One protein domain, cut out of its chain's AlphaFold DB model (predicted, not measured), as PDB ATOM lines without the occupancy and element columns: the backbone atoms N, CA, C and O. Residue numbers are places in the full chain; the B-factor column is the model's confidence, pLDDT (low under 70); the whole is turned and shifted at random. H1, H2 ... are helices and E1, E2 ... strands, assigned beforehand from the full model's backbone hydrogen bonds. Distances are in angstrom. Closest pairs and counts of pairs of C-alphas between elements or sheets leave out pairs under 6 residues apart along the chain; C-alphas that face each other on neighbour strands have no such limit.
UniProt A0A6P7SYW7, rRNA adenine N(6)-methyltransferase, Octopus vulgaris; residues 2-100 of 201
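Overview. This is residues 2 to 100 of the 201 residues of the protein "rRNA adenine N(6)-methyltransferase" of Octopus vulgaris (UniProt A0A6P7SYW7). A strongly twisted sheet of three strands, two long ones, E2 and E3, and the shorter E1, has H3 packed along one face and H4 packed on H3 near the end where E2 begins. The small helices H1 and H2 form a corner beyond the end where E1 begins, and the long loop of residues 64 to 90 extends from the other end; residues 36 to 41, in the link between H3 and H4, stick out. The printed part has 99 residues with four named helices and three named strands, in the order H1 H2 E1 H3 H4 E2 E3; the sheet order is E1, E3, E2, all antiparallel. The class is mixed, helices and strands; the whole is only just compact, close to loose, with a radius of gyration of the C-alphas of 15.0 A and spans of 41 by 36 by 24 A.

Arrangement. H1, residues 2 to 7, and H2, residues 10 to 14, only just touch, only at the corner by their link, with 3 pairs of C-alphas within 8 A; the closest are those of Leu 5 and Tyr 12, 6.1 A. Edge strand E1, residues 19 to 24, is the antiparallel neighbour of inner strand E3, residues 91 to 99, at 148 degrees; N 21 and O 95 are within hydrogen-bond range at 2.9 A. H3, residues 25 to 31, is on the sheet at a height over the sheet of 8.2 A, over E3 and along the strands, at 10 degrees to E3 on the local plane. H3 touches H4, residues 45 to 53, at a steep tilt of 62 degrees, the same way; the closest C-alphas are those of Leu 31 and Ser 47, 5.7 A. H3 and H4 with the sheet E1 E3 E2 make two layers, that is, helices on one face of a sheet. Edge strand E2, residues 54 to 63, forms a hairpin with E3, antiparallel at 160 degrees; N 57 and O 96 are 2.9 A apart, within hydrogen-bond range. E1, H3, H4 and E2 make a split strand-helix-strand unit, two strands running the same way with E3 between them, and its crossover is right-handed. H1 and H4 are close but not clearly touching, with the C-alphas of Ile 2 and Leu 50 closest at 7.6 A; H2 and H4 are apart. Every O i to N i+4 pair is within hydrogen-bond range in H4; the count is 2 of 3 in H3, 0 of 2 in H1 and 0 of 1 in H2, where O i to N i+3 pairs within range are 1 of 3 in H1 and 1 of 2 in H2.

Along the chain. H1 begins at C-alpha 2, (77.396, 9.509, 15.543), and is 9.7 A long; H2 is 7.9 A, E1 15.7 A, H3 9.9 A and H4 12.1 A. E2 is 25.2 A long and bends by 56 degrees at residue 60. E3, 24.9 A long, ends at C-alpha 99, (79.595, 8.174, 6.245).

Size, cuts and confidence. The C-alphas of Leu 14 and Asn 82 are the two farthest apart, 44.3 A. The printed part has no cut; the long links are H3 to H4, 13 residues, and E2 to E3, 27 residues. The mean pLDDT of the printed part is 77.3, and residues 35 to 43 and 71 to 89 of the model are under 70.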
ATOM      1  N   ILE A   2      78.647   9.033  16.176       75.81
ATOM      2  CA  ILE A   2      77.396   9.509  15.543       75.81
ATOM      3  C   ILE A   2      77.162  11.019  15.747       75.81
ATOM      4  O   ILE A   2      76.991  11.734  14.773       75.81
ATOM      5  N   ASN A   3      77.236  11.521  16.986       75.56
ATOM      6  CA  ASN A   3      77.013  12.951  17.261       75.56
ATOM      7  C   ASN A   3      78.040  13.868  16.571       75.56
ATOM      8  O   ASN A   3      77.696  14.971  16.171       75.56
ATOM      9  N   CYS A   4      79.275  13.387  16.399       74.88
ATOM     10  CA  CYS A   4      80.370  14.149  15.793       74.88
ATOM     11  C   CYS A   4      80.208  14.311  14.274       74.88
ATOM     12  O   CYS A   4      80.940  15.078  13.657       74.88
ATOM     13  N   LEU A   5      79.290  13.554  13.658       78.50
ATOM     14  CA  LEU A   5      79.072  13.599  12.218       78.50
ATOM     15  C   LEU A   5      78.461  14.939  11.788       78.50
ATOM     16  O   LEU A   5      78.929  15.534  10.823       78.50
ATOM     17  N   GLY A   6      77.446  15.424  12.509       74.81
ATOM     18  CA  GLY A   6      76.795  16.702  12.203       74.81
ATOM     19  C   GLY A   6      77.613  17.928  12.595       74.81
ATOM     20  O   GLY A   6      77.535  18.949  11.923       74.81
ATOM     21  N   THR A   7      78.441  17.823  13.639       74.56
ATOM     22  CA  THR A   7      79.374  18.893  14.031       74.56
ATOM     23  C   THR A   7      80.613  18.951  13.130       74.56
ATOM     24  O   THR A   7      81.363  19.920  13.194       74.56
ATOM     25  N   LYS A   8      80.835  17.932  12.280       78.06
ATOM     26  CA  LYS A   8      82.060  17.739  11.478       78.06
ATOM     27  C   LYS A   8      83.338  17.805  12.327       78.06
ATOM     28  O   LYS A   8      84.382  18.267  11.877       78.06
ATOM     29  N   GLU A   9      83.261  17.316  13.558       82.75
ATOM     30  CA  GLU A   9      84.382  17.290  14.500       82.75
ATOM     31  C   GLU A   9      85.173  15.977  14.414       82.75
ATOM     32  O   GLU A   9      84.743  14.984  13.816       82.75
ATOM     33  N   SER A  10      86.328  15.935  15.091       86.94
ATOM     34  CA  SER A  10      87.171  14.736  15.192       86.94
ATOM     35  C   SER A  10      87.543  14.208  13.796       86.94
ATOM     36  O   SER A  10      87.914  14.982  12.917       86.94
ATOM     37  N   ILE A  11      87.431  12.901  13.564       85.88
ATOM     38  CA  ILE A  11      87.759  12.249  12.290       85.88
ATOM     39  C   ILE A  11      86.905  12.730  11.107       85.88
ATOM     40  O   ILE A  11      87.311  12.548   9.964       85.88
ATOM     41  N   TYR A  12      85.745  13.351  11.357       85.19
ATOM     42  CA  TYR A  12      84.865  13.869  10.302       85.19
ATOM     43  C   TYR A  12      85.276  15.258   9.808       85.19
ATOM     44  O   TYR A  12      84.855  15.665   8.728       85.19
ATOM     45  N   SER A  13      86.161  15.951  10.536       84.88
ATOM     46  CA  SER A  13      86.795  17.186  10.046       84.88
ATOM     47  C   SER A  13      87.693  16.932   8.829       84.88
ATOM     48  O   SER A  13      87.910  17.822   8.014       84.88
ATOM     49  N   LEU A  14      88.163  15.689   8.669       86.25
ATOM     50  CA  LEU A  14      89.014  15.243   7.566       86.25
ATOM     51  C   LEU A  14      88.209  14.773   6.339       86.25
ATOM     52  O   LEU A  14      88.788  14.276   5.375       86.25
ATOM     53  N   GLY A  15      86.878  14.896   6.365       86.00
ATOM     54  CA  GLY A  15      85.988  14.478   5.283       86.00
ATOM     55  C   GLY A  15      85.179  13.227   5.627       86.00
ATOM     56  O   GLY A  15      84.531  13.155   6.671       86.00
ATOM     57  N   ARG A  16      85.160  12.243   4.719       87.50
ATOM     58  CA  ARG A  16      84.346  11.019   4.832       87.50
ATOM     59  C   ARG A  16      85.246   9.795   5.049       87.50
ATOM     60  O   ARG A  16      85.515   9.081   4.087       87.50
ATOM     61  N   PRO A  17      85.743   9.559   6.279       90.31
ATOM     62  CA  PRO A  17      86.647   8.445   6.543       90.31
ATOM     63  C   PRO A  17      85.939   7.099   6.367       90.31
ATOM     64  O   PRO A  17      84.819   6.911   6.842       90.31
ATOM     65  N   GLU A  18      86.624   6.145   5.742       93.12
ATOM     66  CA  GLU A  18      86.208   4.744   5.744       93.12
ATOM     67  C   GLU A  18      86.734   4.058   7.008       93.12
ATOM     68  O   GLU A  18      87.935   4.063   7.279       93.12
ATOM     69  N   LEU A  19      85.833   3.481   7.803       92.00
ATOM     70  CA  LEU A  19      86.169   2.833   9.067       92.00
ATOM     71  C   LEU A  19      86.000   1.323   8.954       92.00
ATOM     72  O   LEU A  19      84.925   0.836   8.614       92.00
ATOM     73  N   PHE A  20      87.043   0.585   9.315       93.69
ATOM     74  CA  PHE A  20      87.035  -0.872   9.375       93.69
ATOM     75  C   PHE A  20      86.992  -1.307  10.839       93.69
ATOM     76  O   PHE A  20      87.899  -0.987  11.607       93.69
ATOM     77  N   LEU A  21      85.921  -1.988  11.246       91.12
ATOM     78  CA  LEU A  21      85.642  -2.289  12.651       91.12
ATOM     79  C   LEU A  21      85.370  -3.776  12.863       91.12
ATOM     80  O   LEU A  21      84.658  -4.407  12.086       91.12
ATOM     81  N   LEU A  22      85.864  -4.310  13.978       88.81
ATOM     82  CA  LEU A  22      85.439  -5.601  14.512       88.81
ATOM     83  C   LEU A  22      84.290  -5.377  15.496       88.81
ATOM     84  O   LEU A  22      84.428  -4.650  16.480       88.81
ATOM     85  N   VAL A  23      83.141  -5.992  15.229       86.88
ATOM     86  CA  VAL A  23      81.913  -5.801  16.004       86.88
ATOM     87  C   VAL A  23      81.367  -7.149  16.474       86.88
ATOM     88  O   VAL A  23      81.107  -8.023  15.650       86.88
ATOM     89  N   PRO A  24      81.111  -7.332  17.782       84.31
ATOM     90  CA  PRO A  24      80.468  -8.543  18.282       84.31
ATOM     91  C   PRO A  24      79.099  -8.775  17.636       84.31
ATOM     92  O   PRO A  24      78.334  -7.821  17.445       84.31
ATOM     93  N   ALA A  25      78.733 -10.037  17.403       81.94
ATOM     94  CA  ALA A  25      77.480 -10.398  16.737       81.94
ATOM     95  C   ALA A  25      76.223  -9.745  17.332       81.94
ATOM     96  O   ALA A  25      75.334  -9.278  16.612       81.94
ATOM     97  N   ARG A  26      76.188  -9.609  18.662       77.12
ATOM     98  CA  ARG A  26      75.110  -8.923  19.387       77.12
ATOM     99  C   ARG A  26      74.909  -7.472  18.938       77.12
ATOM    100  O   ARG A  26      73.769  -7.024  18.813       77.12
ATOM    101  N   ASN A  27      75.996  -6.740  18.710       80.06
ATOM    102  CA  ASN A  27      75.942  -5.332  18.327       80.06
ATOM    103  C   ASN A  27      75.681  -5.187  16.827       80.06
ATOM    104  O   ASN A  27      74.887  -4.332  16.434       80.06
ATOM    105  N   TYR A  28      76.266  -6.064  16.006       83.69
ATOM    106  CA  TYR A  28      76.088  -6.046  14.556       83.69
ATOM    107  C   TYR A  28      74.618  -6.155  14.137       83.69
ATOM    108  O   TYR A  28      74.182  -5.415  13.260       83.69
ATOM    109  N   LYS A  29      73.809  -6.961  14.841       78.81
ATOM    110  CA  LYS A  29      72.355  -7.030  14.604       78.81
ATOM    111  C   LYS A  29      71.668  -5.660  14.671       78.81
ATOM    112  O   LYS A  29      70.720  -5.423  13.938       78.81
ATOM    113  N   THR A  30      72.132  -4.760  15.540       78.06
ATOM    114  CA  THR A  30      71.582  -3.397  15.650       78.06
ATOM    115  C   THR A  30      72.095  -2.490  14.529       78.06
ATOM    116  O   THR A  30      71.357  -1.610  14.090       78.06
ATOM    117  N   LEU A  31      73.333  -2.705  14.066       79.06
ATOM    118  CA  LEU A  31      73.969  -1.921  13.002       79.06
ATOM    119  C   LEU A  31      73.397  -2.253  11.617       79.06
ATOM    120  O   LEU A  31      73.100  -1.347  10.855       79.06
ATOM    121  N   ASN A  32      73.213  -3.536  11.300       76.06
ATOM    122  CA  ASN A  32      72.802  -3.997   9.968       76.06
ATOM    123  C   ASN A  32      71.278  -4.149   9.808       76.06
ATOM    124  O   ASN A  32      70.782  -4.873   8.944       76.06
ATOM    125  N   MET A  33      70.498  -3.523  10.681       74.81
ATOM    126  CA  MET A  33      69.052  -3.692  10.649       74.81
ATOM    127  C   MET A  33      68.424  -2.783   9.606       74.81
ATOM    128  O   MET A  33      68.222  -1.601   9.870       74.81
ATOM    129  N   LYS A  34      68.096  -3.334   8.438       70.75
ATOM    130  CA  LYS A  34      67.509  -2.582   7.325       70.75
ATOM    131  C   LYS A  34      65.979  -2.524   7.424       70.75
ATOM    132  O   LYS A  34      65.319  -3.521   7.720       70.75
ATOM    133  N   PHE A  35      65.428  -1.345   7.153       67.62
ATOM    134  CA  PHE A  35      64.005  -1.150   6.866       67.62
ATOM    135  C   PHE A  35      63.702  -1.641   5.431       67.62
ATOM    136  O   PHE A  35      64.595  -1.511   4.591       67.62
ATOM    137  N   PRO A  36      62.517  -2.202   5.097       60.41
ATOM    138  CA  PRO A  36      61.357  -2.555   5.935       60.41
ATOM    139  C   PRO A  36      61.383  -4.009   6.450       60.41
ATOM    140  O   PRO A  36      60.442  -4.458   7.096       60.41
ATOM    141  N   ASN A  37      62.450  -4.765   6.174       58.00
ATOM    142  CA  ASN A  37      62.503  -6.229   6.320       58.00
ATOM    143  C   ASN A  37      62.482  -6.759   7.769       58.00
ATOM    144  O   ASN A  37      62.762  -7.933   8.006       58.00
ATOM    145  N   THR A  38      62.194  -5.918   8.765       56.06
ATOM    146  CA  THR A  38      62.212  -6.299  10.179       56.06
ATOM    147  C   THR A  38      61.060  -5.676  10.956       56.06
ATOM    148  O   THR A  38      60.635  -4.554  10.703       56.06
ATOM    149  N   ASN A  39      60.566  -6.420  11.949       59.84
ATOM    150  CA  ASN A  39      59.558  -5.942  12.888       59.84
ATOM    151  C   ASN A  39      60.048  -4.648  13.576       59.84
ATOM    152  O   ASN A  39      61.146  -4.624  14.150       59.84
ATOM    153  N   TYR A  40      59.222  -3.597  13.558       61.97
ATOM    154  CA  TYR A  40      59.504  -2.270  14.127       61.97
ATOM    155  C   TYR A  40      59.990  -2.297  15.588       61.97
ATOM    156  O   TYR A  40      60.623  -1.346  16.060       61.97
ATOM    157  N   LEU A  41      59.733  -3.392  16.316       57.31
ATOM    158  CA  LEU A  41      60.242  -3.652  17.665       57.31
ATOM    159  C   LEU A  41      61.767  -3.502  17.767       57.31
ATOM    160  O   LEU A  41      62.281  -2.976  18.764       57.31
ATOM    161  N   PHE A  42      62.502  -3.898  16.729       55.53
ATOM    162  CA  PHE A  42      63.959  -3.845  16.746       55.53
ATOM    163  C   PHE A  42      64.514  -2.520  16.207       55.53
ATOM    164  O   PHE A  42      65.586  -2.107  16.647       55.53
ATOM    165  N   TYR A  43      63.764  -1.796  15.370       66.44
ATOM    166  CA  TYR A  43      64.181  -0.538  14.743       66.44
ATOM    167  C   TYR A  43      64.300   0.621  15.748       66.44
ATOM    168  O   TYR A  43      63.349   1.360  15.993       66.44
ATOM    169  N   ARG A  44      65.451   0.733  16.422       72.75
ATOM    170  CA  ARG A  44      65.735   1.757  17.446       72.75
ATOM    171  C   ARG A  44      66.369   2.994  16.811       72.75
ATOM    172  O   ARG A  44      67.020   2.874  15.781       72.75
ATOM    173  N   LYS A  45      66.301   4.139  17.509       76.69
ATOM    174  CA  LYS A  45      66.967   5.404  17.129       76.69
ATOM    175  C   LYS A  45      68.377   5.184  16.585       76.69
ATOM    176  O   LYS A  45      68.699   5.666  15.511       76.69
ATOM    177  N   THR A  46      69.204   4.425  17.302       79.62
ATOM    178  CA  THR A  46      70.580   4.140  16.881       79.62
ATOM    179  C   THR A  46      70.638   3.470  15.506       79.62
ATOM    180  O   THR A  46      71.414   3.913  14.673       79.62
ATOM    181  N   SER A  47      69.797   2.465  15.240       81.50
ATOM    182  CA  SER A  47      69.714   1.802  13.932       81.50
ATOM    183  C   SER A  47      69.220   2.757  12.847       81.50
ATOM    184  O   SER A  47      69.796   2.791  11.768       81.50
ATOM    185  N   SER A  48      68.196   3.569  13.130       81.62
ATOM    186  CA  SER A  48      67.660   4.553  12.179       81.62
ATOM    187  C   SER A  48      68.709   5.591  11.783       81.62
ATOM    188  O   SER A  48      68.918   5.842  10.603       81.62
ATOM    189  N   VAL A  49      69.413   6.148  12.769       84.88
ATOM    190  CA  VAL A  49      70.469   7.145  12.556       84.88
ATOM    191  C   VAL A  49      71.650   6.527  11.809       84.88
ATOM    192  O   VAL A  49      72.160   7.126  10.868       84.88
ATOM    193  N   LEU A  50      72.067   5.314  12.176       85.38
ATOM    194  CA  LEU A  50      73.148   4.627  11.474       85.38
ATOM    195  C   LEU A  50      72.796   4.333  10.016       85.38
ATOM    196  O   LEU A  50      73.592   4.652   9.145       85.38
ATOM    197  N   ASN A  51      71.601   3.807   9.742       84.06
ATOM    198  CA  ASN A  51      71.154   3.558   8.372       84.06
ATOM    199  C   ASN A  51      71.065   4.840   7.545       84.06
ATOM    200  O   ASN A  51      71.407   4.833   6.367       84.06
ATOM    201  N   LEU A  52      70.602   5.935   8.149       85.88
ATOM    202  CA  LEU A  52      70.427   7.198   7.443       85.88
ATOM    203  C   LEU A  52      71.762   7.838   7.063       85.88
ATOM    204  O   LEU A  52      71.890   8.405   5.981       85.88
ATOM    205  N   PHE A  53      72.751   7.753   7.953       87.19
ATOM    206  CA  PHE A  53      73.995   8.506   7.828       87.19
ATOM    207  C   PHE A  53      75.215   7.671   7.454       87.19
ATOM    208  O   PHE A  53      76.263   8.250   7.177       87.19
ATOM    209  N   PHE A  54      75.116   6.345   7.440       88.81
ATOM    210  CA  PHE A  54      76.244   5.472   7.144       88.81
ATOM    211  C   PHE A  54      75.857   4.343   6.195       88.81
ATOM    212  O   PHE A  54      74.774   3.763   6.280       88.81
ATOM    213  N   ASP A  55      76.788   4.011   5.313       89.50
ATOM    214  CA  ASP A  55      76.811   2.756   4.580       89.50
ATOM    215  C   ASP A  55      77.587   1.742   5.417       89.50
ATOM    216  O   ASP A  55      78.751   1.960   5.758       89.50
ATOM    217  N   ILE A  56      76.908   0.661   5.803       90.62
ATOM    218  CA  ILE A  56      77.473  -0.412   6.621       90.62
ATOM    219  C   ILE A  56      77.498  -1.686   5.784       90.62
ATOM    220  O   ILE A  56      76.454  -2.203   5.380       90.62
ATOM    221  N   GLU A  57      78.699  -2.199   5.555       92.44
ATOM    222  CA  GLU A  57      78.969  -3.396   4.768       92.44
ATOM    223  C   GLU A  57      79.626  -4.461   5.653       92.44
ATOM    224  O   GLU A  57      80.530  -4.170   6.437       92.44
ATOM    225  N   LEU A  58      79.156  -5.706   5.544       92.75
ATOM    226  CA  LEU A  58      79.806  -6.853   6.171       92.75
ATOM    227  C   LEU A  58      80.875  -7.397   5.240       92.75
ATOM    228  O   LEU A  58      80.550  -7.831   4.141       92.75
ATOM    229  N   LEU A  59      82.115  -7.421   5.713       94.38
ATOM    230  CA  LEU A  59      83.238  -7.948   4.948       94.38
ATOM    231  C   LEU A  59      83.451  -9.432   5.238       94.38
ATOM    232  O   LEU A  59      83.626 -10.223   4.317       94.38
ATOM    233  N   MET A  60      83.427  -9.824   6.517       91.12
ATOM    234  CA  MET A  60      83.586 -11.225   6.913       91.12
ATOM    235  C   MET A  60      83.049 -11.512   8.318       91.12
ATOM    236  O   MET A  60      82.986 -10.632   9.181       91.12
ATOM    237  N   GLU A  61      82.703 -12.776   8.548       91.38
ATOM    238  CA  GLU A  61      82.452 -13.340   9.873       91.38
ATOM    239  C   GLU A  61      83.702 -14.088  10.353       91.38
ATOM    240  O   GLU A  61      84.297 -14.869   9.615       91.38
ATOM    241  N   LEU A  62      84.098 -13.824  11.593       88.31
ATOM    242  CA  LEU A  62      85.259 -14.388  12.272       88.31
ATOM    243  C   LEU A  62      84.800 -15.068  13.558       88.31
ATOM    244  O   LEU A  62      83.828 -14.627  14.178       88.31
ATOM    245  N   LYS A  63      85.533 -16.079  14.024       85.19
ATOM    246  CA  LYS A  63      85.377 -16.544  15.405       85.19
ATOM    247  C   LYS A  63      86.260 -15.717  16.326       85.19
ATOM    248  O   LYS A  63      87.347 -15.296  15.942       85.19
ATOM    249  N   VAL A  64      85.831 -15.529  17.573       78.06
ATOM    250  CA  VAL A  64      86.644 -14.864  18.611       78.06
ATOM    251  C   VAL A  64      88.014 -15.542  18.765       78.06
ATOM    252  O   VAL A  64      89.004 -14.854  18.993       78.06
ATOM    253  N   SER A  65      88.075 -16.868  18.599       79.75
ATOM    254  CA  SER A  65      89.313 -17.664  18.629       79.75
ATOM    255  C   SER A  65      90.309 -17.315  17.526       79.75
ATOM    256  O   SER A  65      91.497 -17.579  17.673       79.75
ATOM    257  N   ASP A  66      89.831 -16.749  16.419       83.06
ATOM    258  CA  ASP A  66      90.635 -16.516  15.220       83.06
ATOM    259  C   ASP A  66      91.269 -15.112  15.240       83.06
ATOM    260  O   ASP A  66      92.046 -14.761  14.355       83.06
ATOM    261  N   VAL A  67      90.942 -14.290  16.249       78.44
ATOM    262  CA  VAL A  67      91.376 -12.893  16.362       78.44
ATOM    263  C   VAL A  67      92.411 -12.740  17.476       78.44
ATOM    264  O   VAL A  67      92.141 -13.024  18.643       78.44
ATOM    265  N   PHE A  68      93.584 -12.210  17.120       76.44
ATOM    266  CA  PHE A  68      94.638 -11.844  18.064       76.44
ATOM    267  C   PHE A  68      94.818 -10.311  18.122       76.44
ATOM    268  O   PHE A  68      94.870  -9.676  17.068       76.44
ATOM    269  N   PRO A  69      94.952  -9.694  19.312       75.69
ATOM    270  CA  PRO A  69      94.895 -10.319  20.630       75.69
ATOM    271  C   PRO A  69      93.479 -10.798  20.968       75.69
ATOM    272  O   PRO A  69      92.492 -10.205  20.537       75.69
ATOM    273  N   HIS A  70      93.382 -11.855  21.775       70.94
ATOM    274  CA  HIS A  70      92.096 -12.319  22.288       70.94
ATOM    275  C   HIS A  70      91.481 -11.218  23.161       70.94
ATOM    276  O   HIS A  70      91.905 -10.987  24.296       70.94
ATOM    277  N   PHE A  71      90.495 -10.503  22.626       68.06
ATOM    278  CA  PHE A  71      89.822  -9.439  23.359       68.06
ATOM    279  C   PHE A  71      88.909 -10.051  24.424       68.06
ATOM    280  O   PHE A  71      87.919 -10.714  24.111       68.06
ATOM    281  N   ALA A  72      89.207  -9.807  25.702       66.25
ATOM    282  CA  ALA A  72      88.296 -10.176  26.779       66.25
ATOM    283  C   ALA A  72      87.010  -9.348  26.655       66.25
ATOM    284  O   ALA A  72      87.026  -8.131  26.845       66.25
ATOM    285  N   VAL A  73      85.881  -9.993  26.348       65.38
ATOM    286  CA  VAL A  73      84.582  -9.310  26.301       65.38
ATOM    287  C   VAL A  73      84.183  -8.938  27.735       65.38
ATOM    288  O   VAL A  73      83.978  -9.841  28.553       65.38
ATOM    289  N   PRO A  74      84.038  -7.643  28.081       66.00
ATOM    290  CA  PRO A  74      83.637  -7.245  29.428       66.00
ATOM    291  C   PRO A  74      82.305  -7.897  29.819       66.00
ATOM    292  O   PRO A  74      81.384  -7.927  29.003       66.00
ATOM    293  N   ARG A  75      82.156  -8.353  31.073       66.06
ATOM    294  CA  ARG A  75      80.943  -9.054  31.560       66.06
ATOM    295  C   ARG A  75      79.629  -8.343  31.213       66.06
ATOM    296  O   ARG A  75      78.658  -9.000  30.868       66.06
ATOM    297  N   LYS A  76      79.609  -7.003  31.218       60.66
ATOM    298  CA  LYS A  76      78.435  -6.182  30.852       60.66
ATOM    299  C   LYS A  76      77.957  -6.348  29.399       60.66
ATOM    300  O   LYS A  76      76.817  -6.014  29.090       60.66
ATOM    301  N   PHE A  77      78.822  -6.829  28.510       57.22
ATOM    302  CA  PHE A  77      78.511  -7.093  27.103       57.22
ATOM    303  C   PHE A  77      78.318  -8.581  26.806       57.22
ATOM    304  O   PHE A  77      77.932  -8.928  25.689       57.22
ATOM    305  N   GLN A  78      78.549  -9.450  27.794       63.66
ATOM    306  CA  GLN A  78      78.280 -10.875  27.677       63.66
ATOM    307  C   GLN A  78      76.769 -11.117  27.738       63.66
ATOM    308  O   GLN A  78      76.035 -10.499  28.511       63.66
ATOM    309  N   THR A  79      76.289 -12.012  26.882       60.06
ATOM    310  CA  THR A  79      74.864 -12.339  26.810       60.06
ATOM    311  C   THR A  79      74.513 -13.318  27.936       60.06
ATOM    312  O   THR A  79      75.212 -14.330  28.054       60.06
ATOM    313  N   PRO A  80      73.440 -13.090  28.726       61.56
ATOM    314  CA  PRO A  80      73.016 -14.029  29.764       61.56
ATOM    315  C   PRO A  80      72.884 -15.449  29.204       61.56
ATOM    316  O   PRO A  80      72.463 -15.631  28.057       61.56
ATOM    317  N   SER A  81      73.240 -16.462  29.999       58.94
ATOM    318  CA  SER A  81      73.171 -17.872  29.581       58.94
ATOM    319  C   SER A  81      71.790 -18.245  29.024       58.94
ATOM    320  O   SER A  81      71.707 -18.925  28.009       58.94
ATOM    321  N   ASN A  82      70.722 -17.682  29.601       58.66
ATOM    322  CA  ASN A  82      69.326 -17.988  29.271       58.66
ATOM    323  C   ASN A  82      68.694 -17.049  28.226       58.66
ATOM    324  O   ASN A  82      67.474 -16.892  28.202       58.66
ATOM    325  N   SER A  83      69.475 -16.359  27.387       54.78
ATOM    326  CA  SER A  83      68.865 -15.506  26.361       54.78
ATOM    327  C   SER A  83      68.187 -16.357  25.275       54.78
ATOM    328  O   SER A  83      68.881 -17.158  24.650       54.78
ATOM    329  N   PRO A  84      66.904 -16.124  24.944       50.22
ATOM    330  CA  PRO A  84      66.197 -16.842  23.874       50.22
ATOM    331  C   PRO A  84      66.705 -16.487  22.465       50.22
ATOM    332  O   PRO A  84      66.183 -16.971  21.468       50.22
ATOM    333  N   VAL A  85      67.701 -15.602  22.364       54.56
ATOM    334  CA  VAL A  85      68.284 -15.181  21.094       54.56
ATOM    335  C   VAL A  85      69.449 -16.110  20.767       54.56
ATOM    336  O   VAL A  85      70.485 -16.063  21.428       54.56
ATOM    337  N   THR A  86      69.286 -16.913  19.718       52.00
ATOM    338  CA  THR A  86      70.329 -17.719  19.066       52.00
ATOM    339  C   THR A  86      71.330 -16.823  18.329       52.00
ATOM    340  O   THR A  86      71.515 -16.912  17.121       52.00
ATOM    341  N   VAL A  87      71.961 -15.882  19.034       56.97
ATOM    342  CA  VAL A  87      73.145 -15.207  18.494       56.97
ATOM    343  C   VAL A  87      74.316 -16.135  18.749       56.97
ATOM    344  O   VAL A  87      74.542 -16.508  19.901       56.97
ATOM    345  N   ASN A  88      75.050 -16.500  17.698       61.91
ATOM    346  CA  ASN A  88      76.317 -17.200  17.844       61.91
ATOM    347  C   ASN A  88      77.246 -16.320  18.700       61.91
ATOM    348  O   ASN A  88      77.699 -15.264  18.255       61.91
ATOM    349  N   LYS A  89      77.409 -16.683  19.980       65.50
ATOM    350  CA  LYS A  89      78.077 -15.842  20.989       65.50
ATOM    351  C   LYS A  89      79.568 -15.662  20.687       65.50
ATOM    352  O   LYS A  89      80.152 -14.696  21.171       65.50
ATOM    353  N   ASP A  90      80.112 -16.530  19.838       72.88
ATOM    354  CA  ASP A  90      81.528 -16.597  19.489       72.88
ATOM    355  C   ASP A  90      81.847 -15.951  18.132       72.88
ATOM    356  O   ASP A  90      82.995 -16.003  17.695       72.88
ATOM    357  N   SER A  91      80.866 -15.322  17.471       82.44
ATOM    358  CA  SER A  91      81.080 -14.623  16.198       82.44
ATOM    359  C   SER A  91      81.425 -13.141  16.397       82.44
ATOM    360  O   SER A  91      80.736 -12.388  17.103       82.44
ATOM    361  N   ILE A  92      82.468 -12.698  15.700       86.94
ATOM    362  CA  ILE A  92      82.840 -11.300  15.487       86.94
ATOM    363  C   ILE A  92      82.638 -10.990  14.006       86.94
ATOM    364  O   ILE A  92      83.065 -11.740  13.138       86.94
ATOM    365  N   TYR A  93      82.012  -9.860  13.707       89.88
ATOM    366  CA  TYR A  93      81.845  -9.385  12.342       89.88
ATOM    367  C   TYR A  93      82.854  -8.291  12.041       89.88
ATOM    368  O   TYR A  93      82.928  -7.294  12.761       89.88
ATOM    369  N   PHE A  94      83.611  -8.464  10.964       92.38
ATOM    370  CA  PHE A  94      84.437  -7.410  10.405       92.38
ATOM    371  C   PHE A  94      83.607  -6.618   9.401       92.38
ATOM    372  O   PHE A  94      83.097  -7.170   8.423       92.38
ATOM    373  N   ILE A  95      83.434  -5.332   9.676       93.81
ATOM    374  CA  ILE A  95      82.549  -4.457   8.916       93.81
ATOM    375  C   ILE A  95      83.297  -3.236   8.405       93.81
ATOM    376  O   ILE A  95      84.216  -2.738   9.058       93.81
ATOM    377  N   LYS A  96      82.837  -2.721   7.271       94.75
ATOM    378  CA  LYS A  96      83.183  -1.402   6.753       94.75
ATOM    379  C   LYS A  96      82.025  -0.449   7.042       94.75
ATOM    380  O   LYS A  96      80.872  -0.765   6.763       94.75
ATOM    381  N   ILE A  97      82.331   0.705   7.624       92.38
ATOM    382  CA  ILE A  97      81.390   1.797   7.871       92.38
ATOM    383  C   ILE A  97      81.904   3.038   7.152       92.38
ATOM    384  O   ILE A  97      83.013   3.497   7.423       92.38
ATOM    385  N   VAL A  98      81.081   3.616   6.281       91.38
ATOM    386  CA  VAL A  98      81.397   4.853   5.559       91.38
ATOM    387  C   VAL A  98      80.289   5.872   5.796       91.38
ATOM    388  O   VAL A  98      79.121   5.537   5.611       91.38
ATOM    389  N   PRO A  99      80.595   7.118   6.195       90.00
ATOM    390  CA  PRO A  99      79.595   8.174   6.245       90.00
ATOM    391  C   PRO A  99      78.990   8.399   4.863       90.00
ATOM    392  O   PRO A  99      79.716   8.622   3.890       90.00
ATOM    393  N   LYS A 100      77.663   8.395   4.778       87.50
ATOM    394  CA  LYS A 100      76.931   8.863   3.603       87.50
ATOM    395  C   LYS A 100      77.182  10.351   3.407       87.50
ATOM    396  O   LYS A 100      77.566  11.070   4.331       87.50
TER     397      LYS A 100